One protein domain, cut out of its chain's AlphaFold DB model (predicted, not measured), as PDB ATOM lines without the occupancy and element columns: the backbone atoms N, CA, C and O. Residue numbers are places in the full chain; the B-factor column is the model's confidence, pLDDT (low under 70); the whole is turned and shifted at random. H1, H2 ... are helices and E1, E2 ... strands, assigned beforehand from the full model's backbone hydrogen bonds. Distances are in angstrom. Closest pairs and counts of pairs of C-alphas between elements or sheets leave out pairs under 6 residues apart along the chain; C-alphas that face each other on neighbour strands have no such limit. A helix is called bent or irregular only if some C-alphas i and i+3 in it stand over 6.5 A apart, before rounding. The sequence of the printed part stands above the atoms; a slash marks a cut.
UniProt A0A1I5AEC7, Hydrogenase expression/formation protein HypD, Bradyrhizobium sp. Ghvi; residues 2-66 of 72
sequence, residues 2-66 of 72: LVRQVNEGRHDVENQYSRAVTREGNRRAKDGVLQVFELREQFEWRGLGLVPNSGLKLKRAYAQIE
ATOM      1  N   LEU A   2     100.486 -62.865 309.889       96.19
ATOM      2  CA  LEU A   2      99.518 -62.912 311.002       96.19
ATOM      3  C   LEU A   2     100.124 -63.349 312.346       96.19
ATOM      4  O   LEU A   2     100.017 -62.616 313.317       96.19
ATOM      5  N   VAL A   3     100.837 -64.483 312.394       96.94
ATOM      6  CA  VAL A   3     101.498 -64.953 313.635       96.94
ATOM      7  C   VAL A   3     102.487 -63.915 314.176       96.94
ATOM      8  O   VAL A   3     102.540 -63.664 315.372       96.94
ATOM      9  N   ARG A   4     103.241 -63.262 313.281       96.88
ATOM     10  CA  ARG A   4     104.178 -62.197 313.653       96.88
ATOM     11  C   ARG A   4     103.449 -60.996 314.259       96.88
ATOM     12  O   ARG A   4     103.865 -60.528 315.305       96.88
ATOM     13  N   GLN A   5     102.359 -60.539 313.640       97.81
ATOM     14  CA  GLN A   5     101.551 -59.447 314.182       97.81
ATOM     15  C   GLN A   5     100.957 -59.793 315.553       97.81
ATOM     16  O   GLN A   5     101.030 -58.964 316.450       97.81
ATOM     17  N   VAL A   6     100.457 -61.020 315.750       97.81
ATOM     18  CA  VAL A   6      99.957 -61.486 317.057       97.81
ATOM     19  C   VAL A   6     101.057 -61.430 318.118       97.81
ATOM     20  O   VAL A   6     100.845 -60.860 319.184       97.81
ATOM     21  N   ASN A   7     102.245 -61.957 317.810       98.38
ATOM     22  CA  ASN A   7     103.382 -61.942 318.733       98.38
ATOM     23  C   ASN A   7     103.880 -60.518 319.040       98.38
ATOM     24  O   ASN A   7     104.408 -60.274 320.118       98.38
ATOM     25  N   GLU A   8     103.722 -59.589 318.094       98.00
ATOM     26  CA  GLU A   8     104.126 -58.183 318.214       98.00
ATOM     27  C   GLU A   8     102.988 -57.261 318.711       98.00
ATOM     28  O   GLU A   8     103.199 -56.057 318.834       98.00
ATOM     29  N   GLY A   9     101.780 -57.780 318.974       97.56
ATOM     30  CA  GLY A   9     100.612 -56.980 319.380       97.56
ATOM     31  C   GLY A   9     100.089 -56.006 318.310       97.56
ATOM     32  O   GLY A   9      99.384 -55.046 318.626       97.56
ATOM     33  N   ARG A  10     100.435 -56.227 317.039       97.81
ATOM     34  CA  ARG A  10     100.040 -55.390 315.897       97.81
ATOM     35  C   ARG A  10      98.721 -55.862 315.279       97.81
ATOM     36  O   ARG A  10      98.380 -57.039 315.352       97.81
ATOM     37  N   HIS A  11      97.990 -54.941 314.650       95.94
ATOM     38  CA  HIS A  11      96.697 -55.202 314.002       95.94
ATOM     39  C   HIS A  11      96.585 -54.456 312.663       95.94
ATOM     40  O   HIS A  11      95.691 -53.641 312.439       95.94
ATOM     41  N   ASP A  12      97.522 -54.745 311.759       96.25
ATOM     42  CA  ASP A  12      97.665 -54.055 310.478       96.25
ATOM     43  C   ASP A  12      97.093 -54.878 309.318       96.25
ATOM     44  O   ASP A  12      97.325 -56.087 309.196       96.25
ATOM     45  N   VAL A  13      96.422 -54.202 308.381       95.00
ATOM     46  CA  VAL A  13      96.040 -54.807 307.100       95.00
ATOM     47  C   VAL A  13      97.243 -54.798 306.164       95.00
ATOM     48  O   VAL A  13      97.646 -53.758 305.643       95.00
ATOM     49  N   GLU A  14      97.790 -55.979 305.910       95.38
ATOM     50  CA  GLU A  14      98.925 -56.185 305.014       95.38
ATOM     51  C   GLU A  14      98.494 -56.969 303.762       95.38
ATOM     52  O   GLU A  14      97.736 -57.938 303.830       95.38
ATOM     53  N   ASN A  15      98.987 -56.556 302.590       95.94
ATOM     54  CA  ASN A  15      98.623 -57.156 301.307       95.94
ATOM     55  C   ASN A  15      99.655 -58.201 300.854       95.94
ATOM     56  O   ASN A  15     100.708 -57.857 300.325       95.94
ATOM     57  N   GLN A  16      99.313 -59.483 300.997       95.38
ATOM     58  CA  GLN A  16     100.154 -60.613 300.568       95.38
ATOM     59  C   GLN A  16     100.040 -60.942 299.070       95.38
ATOM     60  O   GLN A  16     100.704 -61.852 298.580       95.38
ATOM     61  N   TYR A  17      99.206 -60.213 298.326       96.44
ATOM     62  CA  TYR A  17      98.955 -60.450 296.906       96.44
ATOM     63  C   TYR A  17      99.124 -59.174 296.069       96.44
ATOM     64  O   TYR A  17      98.377 -58.902 295.126       96.44
ATOM     65  N   SER A  18     100.156 -58.395 296.403       95.50
ATOM     66  CA  SER A  18     100.474 -57.093 295.799       95.50
ATOM     67  C   SER A  18     100.694 -57.134 294.286       95.50
ATOM     68  O   SER A  18     100.445 -56.142 293.609       95.50
ATOM     69  N   ARG A  19     101.084 -58.291 293.733       97.19
ATOM     70  CA  ARG A  19     101.235 -58.482 292.280       97.19
ATOM     71  C   ARG A  19      99.938 -58.287 291.485       97.19
ATOM     72  O   ARG A  19     100.001 -58.068 290.283       97.19
ATOM     73  N   ALA A  20      98.780 -58.438 292.127       97.00
ATOM     74  CA  ALA A  20      97.473 -58.396 291.468       97.00
ATOM     75  C   ALA A  20      96.459 -57.487 292.176       97.00
ATOM     76  O   ALA A  20      95.472 -57.084 291.566       97.00
ATOM     77  N   VAL A  21      96.677 -57.167 293.454       96.75
ATOM     78  CA  VAL A  21      95.758 -56.357 294.256       96.75
ATOM     79  C   VAL A  21      96.459 -55.072 294.664       96.75
ATOM     80  O   VAL A  21      97.466 -55.109 295.363       96.75
ATOM     81  N   THR A  22      95.915 -53.931 294.248       97.00
ATOM     82  CA  THR A  22      96.355 -52.603 294.696       97.00
ATOM     83  C   THR A  22      95.542 -52.147 295.905       97.00
ATOM     84  O   THR A  22      94.468 -52.686 296.184       97.00
ATOM     85  N   ARG A  23      96.023 -51.120 296.617       94.62
ATOM     86  CA  ARG A  23      95.311 -50.541 297.770       94.62
ATOM     87  C   ARG A  23      93.953 -49.962 297.366       94.62
ATOM     88  O   ARG A  23      92.970 -50.075 298.090       94.62
ATOM     89  N   GLU A  24      93.893 -49.372 296.182       96.31
ATOM     90  CA  GLU A  24      92.696 -48.782 295.595       96.31
ATOM     91  C   GLU A  24      91.727 -49.855 295.083       96.31
ATOM     92  O   GLU A  24      90.524 -49.600 294.966       96.31
ATOM     93  N   GLY A  25      92.236 -51.051 294.770       96.44
ATOM     94  CA  GLY A  25      91.533 -52.071 294.003       96.44
ATOM     95  C   GLY A  25      91.157 -51.585 292.598       96.44
ATOM     96  O   GLY A  25      91.702 -50.615 292.070       96.44
ATOM     97  N   ASN A  26      90.176 -52.246 291.981       98.06
ATOM     98  CA  ASN A  26      89.669 -51.854 290.668       98.06
ATOM     99  C   ASN A  26      88.572 -50.783 290.800       98.06
ATOM    100  O   ASN A  26      87.418 -51.105 291.081       98.06
ATOM    101  N   ARG A  27      88.933 -49.512 290.584       97.44
ATOM    102  CA  ARG A  27      88.000 -48.372 290.681       97.44
ATOM    103  C   ARG A  27      86.842 -48.478 289.688       97.44
ATOM    104  O   ARG A  27      85.695 -48.411 290.098       97.44
ATOM    105  N   ARG A  28      87.129 -48.786 288.419       97.88
ATOM    106  CA  ARG A  28      86.102 -48.933 287.374       97.88
ATOM    107  C   ARG A  28      85.067 -50.005 287.723       97.88
ATOM    108  O   ARG A  28      83.879 -49.815 287.485       97.88
ATOM    109  N   ALA A  29      85.510 -51.129 288.287       97.19
ATOM    110  CA  ALA A  29      84.603 -52.180 288.736       97.19
ATOM    111  C   ALA A  29      83.759 -51.729 289.937       97.19
ATOM    112  O   ALA A  29      82.553 -51.963 289.945       97.19
ATOM    113  N   LYS A  30      84.368 -51.053 290.924       97.19
ATOM    114  CA  LYS A  30      83.647 -50.489 292.077       97.19
ATOM    115  C   LYS A  30      82.570 -49.500 291.632       97.19
ATOM    116  O   LYS A  30      81.433 -49.628 292.074       97.19
ATOM    117  N   ASP A  31      82.897 -48.592 290.718       97.94
ATOM    118  CA  ASP A  31      81.956 -47.596 290.193       97.94
ATOM    119  C   ASP A  31      80.792 -48.267 289.455       97.94
ATOM    120  O   ASP A  31      79.635 -47.932 289.693       97.94
ATOM    121  N   GLY A  32      81.076 -49.279 288.628       97.62
ATOM    122  CA  GLY A  32      80.038 -50.052 287.942       97.62
ATOM    123  C   GLY A  32      79.094 -50.778 288.907       97.62
ATOM    124  O   GLY A  32      77.877 -50.747 288.725       97.62
ATOM    125  N   VAL A  33      79.633 -51.379 289.973       96.94
ATOM    126  CA  VAL A  33      78.813 -52.006 291.022       96.94
ATOM    127  C   VAL A  33      77.963 -50.957 291.741       96.94
ATOM    128  O   VAL A  33      76.756 -51.143 291.871       96.94
ATOM    129  N   LEU A  34      78.554 -49.833 292.159       96.88
ATOM    130  CA  LEU A  34      77.844 -48.756 292.856       96.88
ATOM    131  C   LEU A  34      76.801 -48.061 291.975       96.88
ATOM    132  O   LEU A  34      75.822 -47.524 292.491       96.88
ATOM    133  N   GLN A  35      76.976 -48.062 290.657       97.19
ATOM    134  CA  GLN A  35      75.996 -47.515 289.726       97.19
ATOM    135  C   GLN A  35      74.719 -48.361 289.695       97.19
ATOM    136  O   GLN A  35      73.623 -47.802 289.722       97.19
ATOM    137  N   VAL A  36      74.853 -49.690 289.667       96.69
ATOM    138  CA  VAL A  36      73.738 -50.619 289.415       96.69
ATOM    139  C   VAL A  36      73.100 -51.145 290.702       96.69
ATOM    140  O   VAL A  36      71.885 -51.356 290.752       96.69
ATOM    141  N   PHE A  37      73.893 -51.333 291.756       96.62
ATOM    142  CA  PHE A  37      73.474 -52.010 292.979       96.62
ATOM    143  C   PHE A  37      73.421 -51.080 294.191       96.62
ATOM    144  O   PHE A  37      74.111 -50.063 294.267       96.62
ATOM    145  N   GLU A  38      72.606 -51.466 295.164       96.06
ATOM    146  CA  GLU A  38      72.556 -50.884 296.502       96.06
ATOM    147  C   GLU A  38      72.580 -51.984 297.570       96.06
ATOM    148  O   GLU A  38      72.291 -53.155 297.298       96.06
ATOM    149  N   LEU A  39      72.957 -51.609 298.790       96.06
ATOM    150  CA  LEU A  39      73.091 -52.540 299.903       96.06
ATOM    151  C   LEU A  39      71.719 -53.055 300.351       96.06
ATOM    152  O   LEU A  39      70.738 -52.313 300.417       96.06
ATOM    153  N   ARG A  40      71.645 -54.344 300.674       94.62
ATOM    154  CA  ARG A  40      70.498 -54.932 301.363       94.62
ATOM    155  C   ARG A  40      70.725 -54.853 302.861       94.62
ATOM    156  O   ARG A  40      71.752 -55.322 303.345       94.62
ATOM    157  N   GLU A  41      69.732 -54.345 303.581       93.19
ATOM    158  CA  GLU A  41      69.778 -54.253 305.044       93.19
ATOM    159  C   GLU A  41      70.006 -55.619 305.689       93.19
ATOM    160  O   GLU A  41      70.843 -55.747 306.575       93.19
ATOM    161  N   GLN A  42      69.310 -56.649 305.203       94.25
ATOM    162  CA  GLN A  42      69.451 -58.026 305.665       94.25
ATOM    163  C   GLN A  42      69.590 -58.976 304.476       94.25
ATOM    164  O   GLN A  42      68.912 -58.828 303.447       94.25
ATOM    165  N   PHE A  43      70.473 -59.960 304.622       95.31
ATOM    166  CA  PHE A  43      70.679 -61.000 303.628       95.31
ATOM    167  C   PHE A  43      71.026 -62.326 304.300       95.31
ATOM    168  O   PHE A  43      71.834 -62.365 305.225       95.31
ATOM    169  N   GLU A  44      70.402 -63.407 303.841       96.00
ATOM    170  CA  GLU A  44      70.615 -64.739 304.395       96.00
ATOM    171  C   GLU A  44      71.826 -65.407 303.744       96.00
ATOM    172  O   GLU A  44      71.866 -65.645 302.535       96.00
ATOM    173  N   TRP A  45      72.805 -65.746 304.571       96.00
ATOM    174  CA  TRP A  45      73.911 -66.611 304.211       96.00
ATOM    175  C   TRP A  45      73.542 -68.035 304.602       96.00
ATOM    176  O   TRP A  45      73.317 -68.336 305.776       96.00
ATOM    177  N   ARG A  46      73.490 -68.936 303.619       96.44
ATOM    178  CA  ARG A  46      73.180 -70.351 303.858       96.44
ATOM    179  C   ARG A  46      74.130 -70.922 304.919       96.44
ATOM    180  O   ARG A  46      75.337 -70.954 304.705       96.44
ATOM    181  N   GLY A  47      73.572 -71.380 306.039       96.50
ATOM    182  CA  GLY A  47      74.325 -71.942 307.167       96.50
ATOM    183  C   GLY A  47      74.866 -70.926 308.184       96.50
ATOM    184  O   GLY A  47      75.353 -71.347 309.224       96.50
ATOM    185  N   LEU A  48      74.759 -69.618 307.924       94.88
ATOM    186  CA  LEU A  48      75.175 -68.545 308.846       94.88
ATOM    187  C   LEU A  48      74.009 -67.632 309.270       94.88
ATOM    188  O   LEU A  48      74.166 -66.819 310.176       94.88
ATOM    189  N   GLY A  49      72.840 -67.777 308.637       95.25
ATOM    190  CA  GLY A  49      71.648 -66.987 308.932       95.25
ATOM    191  C   GLY A  49      71.700 -65.584 308.327       95.25
ATOM    192  O   GLY A  49      72.376 -65.340 307.327       95.25
ATOM    193  N   LEU A  50      70.937 -64.658 308.909       96.81
ATOM    194  CA  LEU A  50      70.854 -63.276 308.442       96.81
ATOM    195  C   LEU A  50      72.088 -62.480 308.867       96.81
ATOM    196  O   LEU A  50      72.357 -62.314 310.054       96.81
ATOM    197  N   VAL A  51      72.794 -61.929 307.883       96.38
ATOM    198  CA  VAL A  51      73.936 -61.043 308.099       96.38
ATOM    199  C   VAL A  51      73.574 -59.647 307.584       96.38
ATOM    200  O   VAL A  51      73.290 -59.497 306.386       96.38
ATOM    201  N   PRO A  52      73.566 -58.614 308.446       95.94
ATOM    202  CA  PRO A  52      73.260 -57.255 308.026       95.94
ATOM    203  C   PRO A  52      74.244 -56.752 306.973       95.94
ATOM    204  O   PRO A  52      75.429 -57.081 307.033       95.94
ATOM    205  N   ASN A  53      73.778 -55.921 306.037       95.38
ATOM    206  CA  ASN A  53      74.651 -55.189 305.109       95.38
ATOM    207  C   ASN A  53      75.608 -56.085 304.295       95.38
ATOM    208  O   ASN A  53      76.704 -55.669 303.924       95.38
ATOM    209  N   SER A  54      75.205 -57.331 304.033       95.88
ATOM    210  CA  SER A  54      76.069 -58.360 303.436       95.88
ATOM    211  C   SER A  54      75.647 -58.795 302.030       95.88
ATOM    212  O   SER A  54      76.346 -59.573 301.386       95.88
ATOM    213  N   GLY A  55      74.507 -58.296 301.549       94.81
ATOM    214  CA  GLY A  55      73.985 -58.568 300.215       94.81
ATOM    215  C   GLY A  55      73.803 -57.291 299.404       94.81
ATOM    216  O   GLY A  55      73.639 -56.205 299.955       94.81
ATOM    217  N   LEU A  56      73.775 -57.438 298.082       95.31
ATOM    218  CA  LEU A  56      73.428 -56.375 297.141       95.31
ATOM    219  C   LEU A  56      72.076 -56.678 296.486       95.31
ATOM    220  O   LEU A  56      71.725 -57.842 296.276       95.31
ATOM    221  N   LYS A  57      71.314 -55.635 296.163       93.56
ATOM    222  CA  LYS A  57      70.117 -55.696 295.311       93.56
ATOM    223  C   LYS A  57      70.253 -54.698 294.170       93.56
ATOM    224  O   LYS A  57      71.006 -53.730 294.283       93.56
ATOM    225  N   LEU A  58      69.543 -54.942 293.072       95.06
ATOM    226  CA  LEU A  58      69.439 -53.956 292.000       95.06
ATOM    227  C   LEU A  58      68.780 -52.693 292.551       95.06
ATOM    228  O   LEU A  58      67.784 -52.769 293.272       95.06
ATOM    229  N   LYS A  59      69.323 -51.529 292.190       95.75
ATOM    230  CA  LYS A  59      68.634 -50.262 292.437       95.75
ATOM    231  C   LYS A  59      67.312 -50.246 291.684       95.75
ATOM    232  O   LYS A  59      67.206 -50.798 290.589       95.75
ATOM    233  N   ARG A  60      66.332 -49.506 292.209       93.19
ATOM    234  CA  ARG A  60      64.989 -49.375 291.613       93.19
ATOM    235  C   ARG A  60      64.994 -49.037 290.113       93.19
ATOM    236  O   ARG A  60      64.154 -49.549 289.385       93.19
ATOM    237  N   ALA A  61      65.947 -48.228 289.644       94.81
ATOM    238  CA  ALA A  61      66.095 -47.870 288.225       94.81
ATOM    239  C   ALA A  61      66.382 -49.069 287.290       94.81
ATOM    240  O   ALA A  61      66.189 -48.974 286.079       94.81
ATOM    241  N   TYR A  62      66.834 -50.192 287.851       93.19
ATOM    242  CA  TYR A  62      67.173 -51.427 287.145       93.19
ATOM    243  C   TYR A  62      66.199 -52.575 287.457       93.19
ATOM    244  O   TYR A  62      66.469 -53.716 287.086       93.19
ATOM    245  N   ALA A  63      65.063 -52.301 288.112       87.31
ATOM    246  CA  ALA A  63      64.120 -53.328 288.565       87.31
ATOM    247  C   ALA A  63      63.570 -54.206 287.425       87.31
ATOM    248  O   ALA A  63      63.360 -55.396 287.626       87.31
ATOM    249  N   GLN A  64      63.414 -53.664 286.210       89.44
ATOM    250  CA  GLN A  64      62.966 -54.430 285.036       89.44
ATOM    251  C   GLN A  64      63.916 -55.562 284.605       89.44
ATOM    252  O   GLN A  64      63.542 -56.394 283.784       89.44
ATOM    253  N   ILE A  65      65.150 -55.578 285.119       86.00
ATOM    254  CA  ILE A  65      66.169 -56.588 284.803       86.00
ATOM    255  C   ILE A  65      66.146 -57.718 285.839       86.00
ATOM    256  O   ILE A  65      66.711 -58.784 285.596       86.00
ATOM    257  N   GLU A  66      65.506 -57.514 286.997       75.62
ATOM    258  CA  GLU A  66      65.426 -58.545 288.024       75.62
ATOM    259  C   GLU A  66      64.580 -59.718 287.505       75.62
ATOM    260  O   GLU A  66      63.399 -59.538 287.193       75.62
TER     261      GLU A  66
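Overview. This is residues 2 to 66 of the 72 residues of the protein "Hydrogenase expression/formation protein HypD" of Bradyrhizobium sp. Ghvi (UniProt A0A1I5AEC7). A bent two-stranded hairpin, E1 and E2, has helices H2 and H3 at its open end; from H2 a long arm, residues 8 to 26, reaches out to small helix H1. The 65 printed residues run H1, H2, E1, E2, H3, mixed in class, the sheet antiparallel. The whole is extended, radius of gyration of the C-alphas 17.4 A, spanning 52 by 31 by 15 A.

Arrangement. E1, residues 37 to 45, and E2, residues 49 to 58, form an antiparallel hairpin at 151 degrees; N 40 and O 55, 2.8 A apart, are within hydrogen-bond range. E1 bends by 85 degrees at residue 41, E2 by 80 degrees at residue 52. H2, residues 27 to 36, and H3, residues 60 to 65, are close but not clearly touching; their closest C-alphas, Val 36 and Tyr 62, are 7.0 A apart. H1, residues 2 to 7, is apart from H2, E1, E2 and H3. Every O i to N i+4 pair is within hydrogen-bond range in H1 and H2; H3 has 0 of 2, but 2 of 3 O i to N i+3 pairs. H3 is irregular: C-alphas 61 and 64 are 7.9 A apart.

Along the chain. H1 begins at C-alpha 2 (99.518, -62.912, 311.002); H3 ends at C-alpha 65 (66.169, -56.588, 284.803). H2 measures 14.5 A, E1 18.4 A and E2 21.5 A.

Size, cuts and confidence. The farthest C-alphas, Asn 7 and Gln 64, are 53.2 A apart. The printed part has no cut; H1 to H2 is a long link. No printed residue is under 70 in pLDDT.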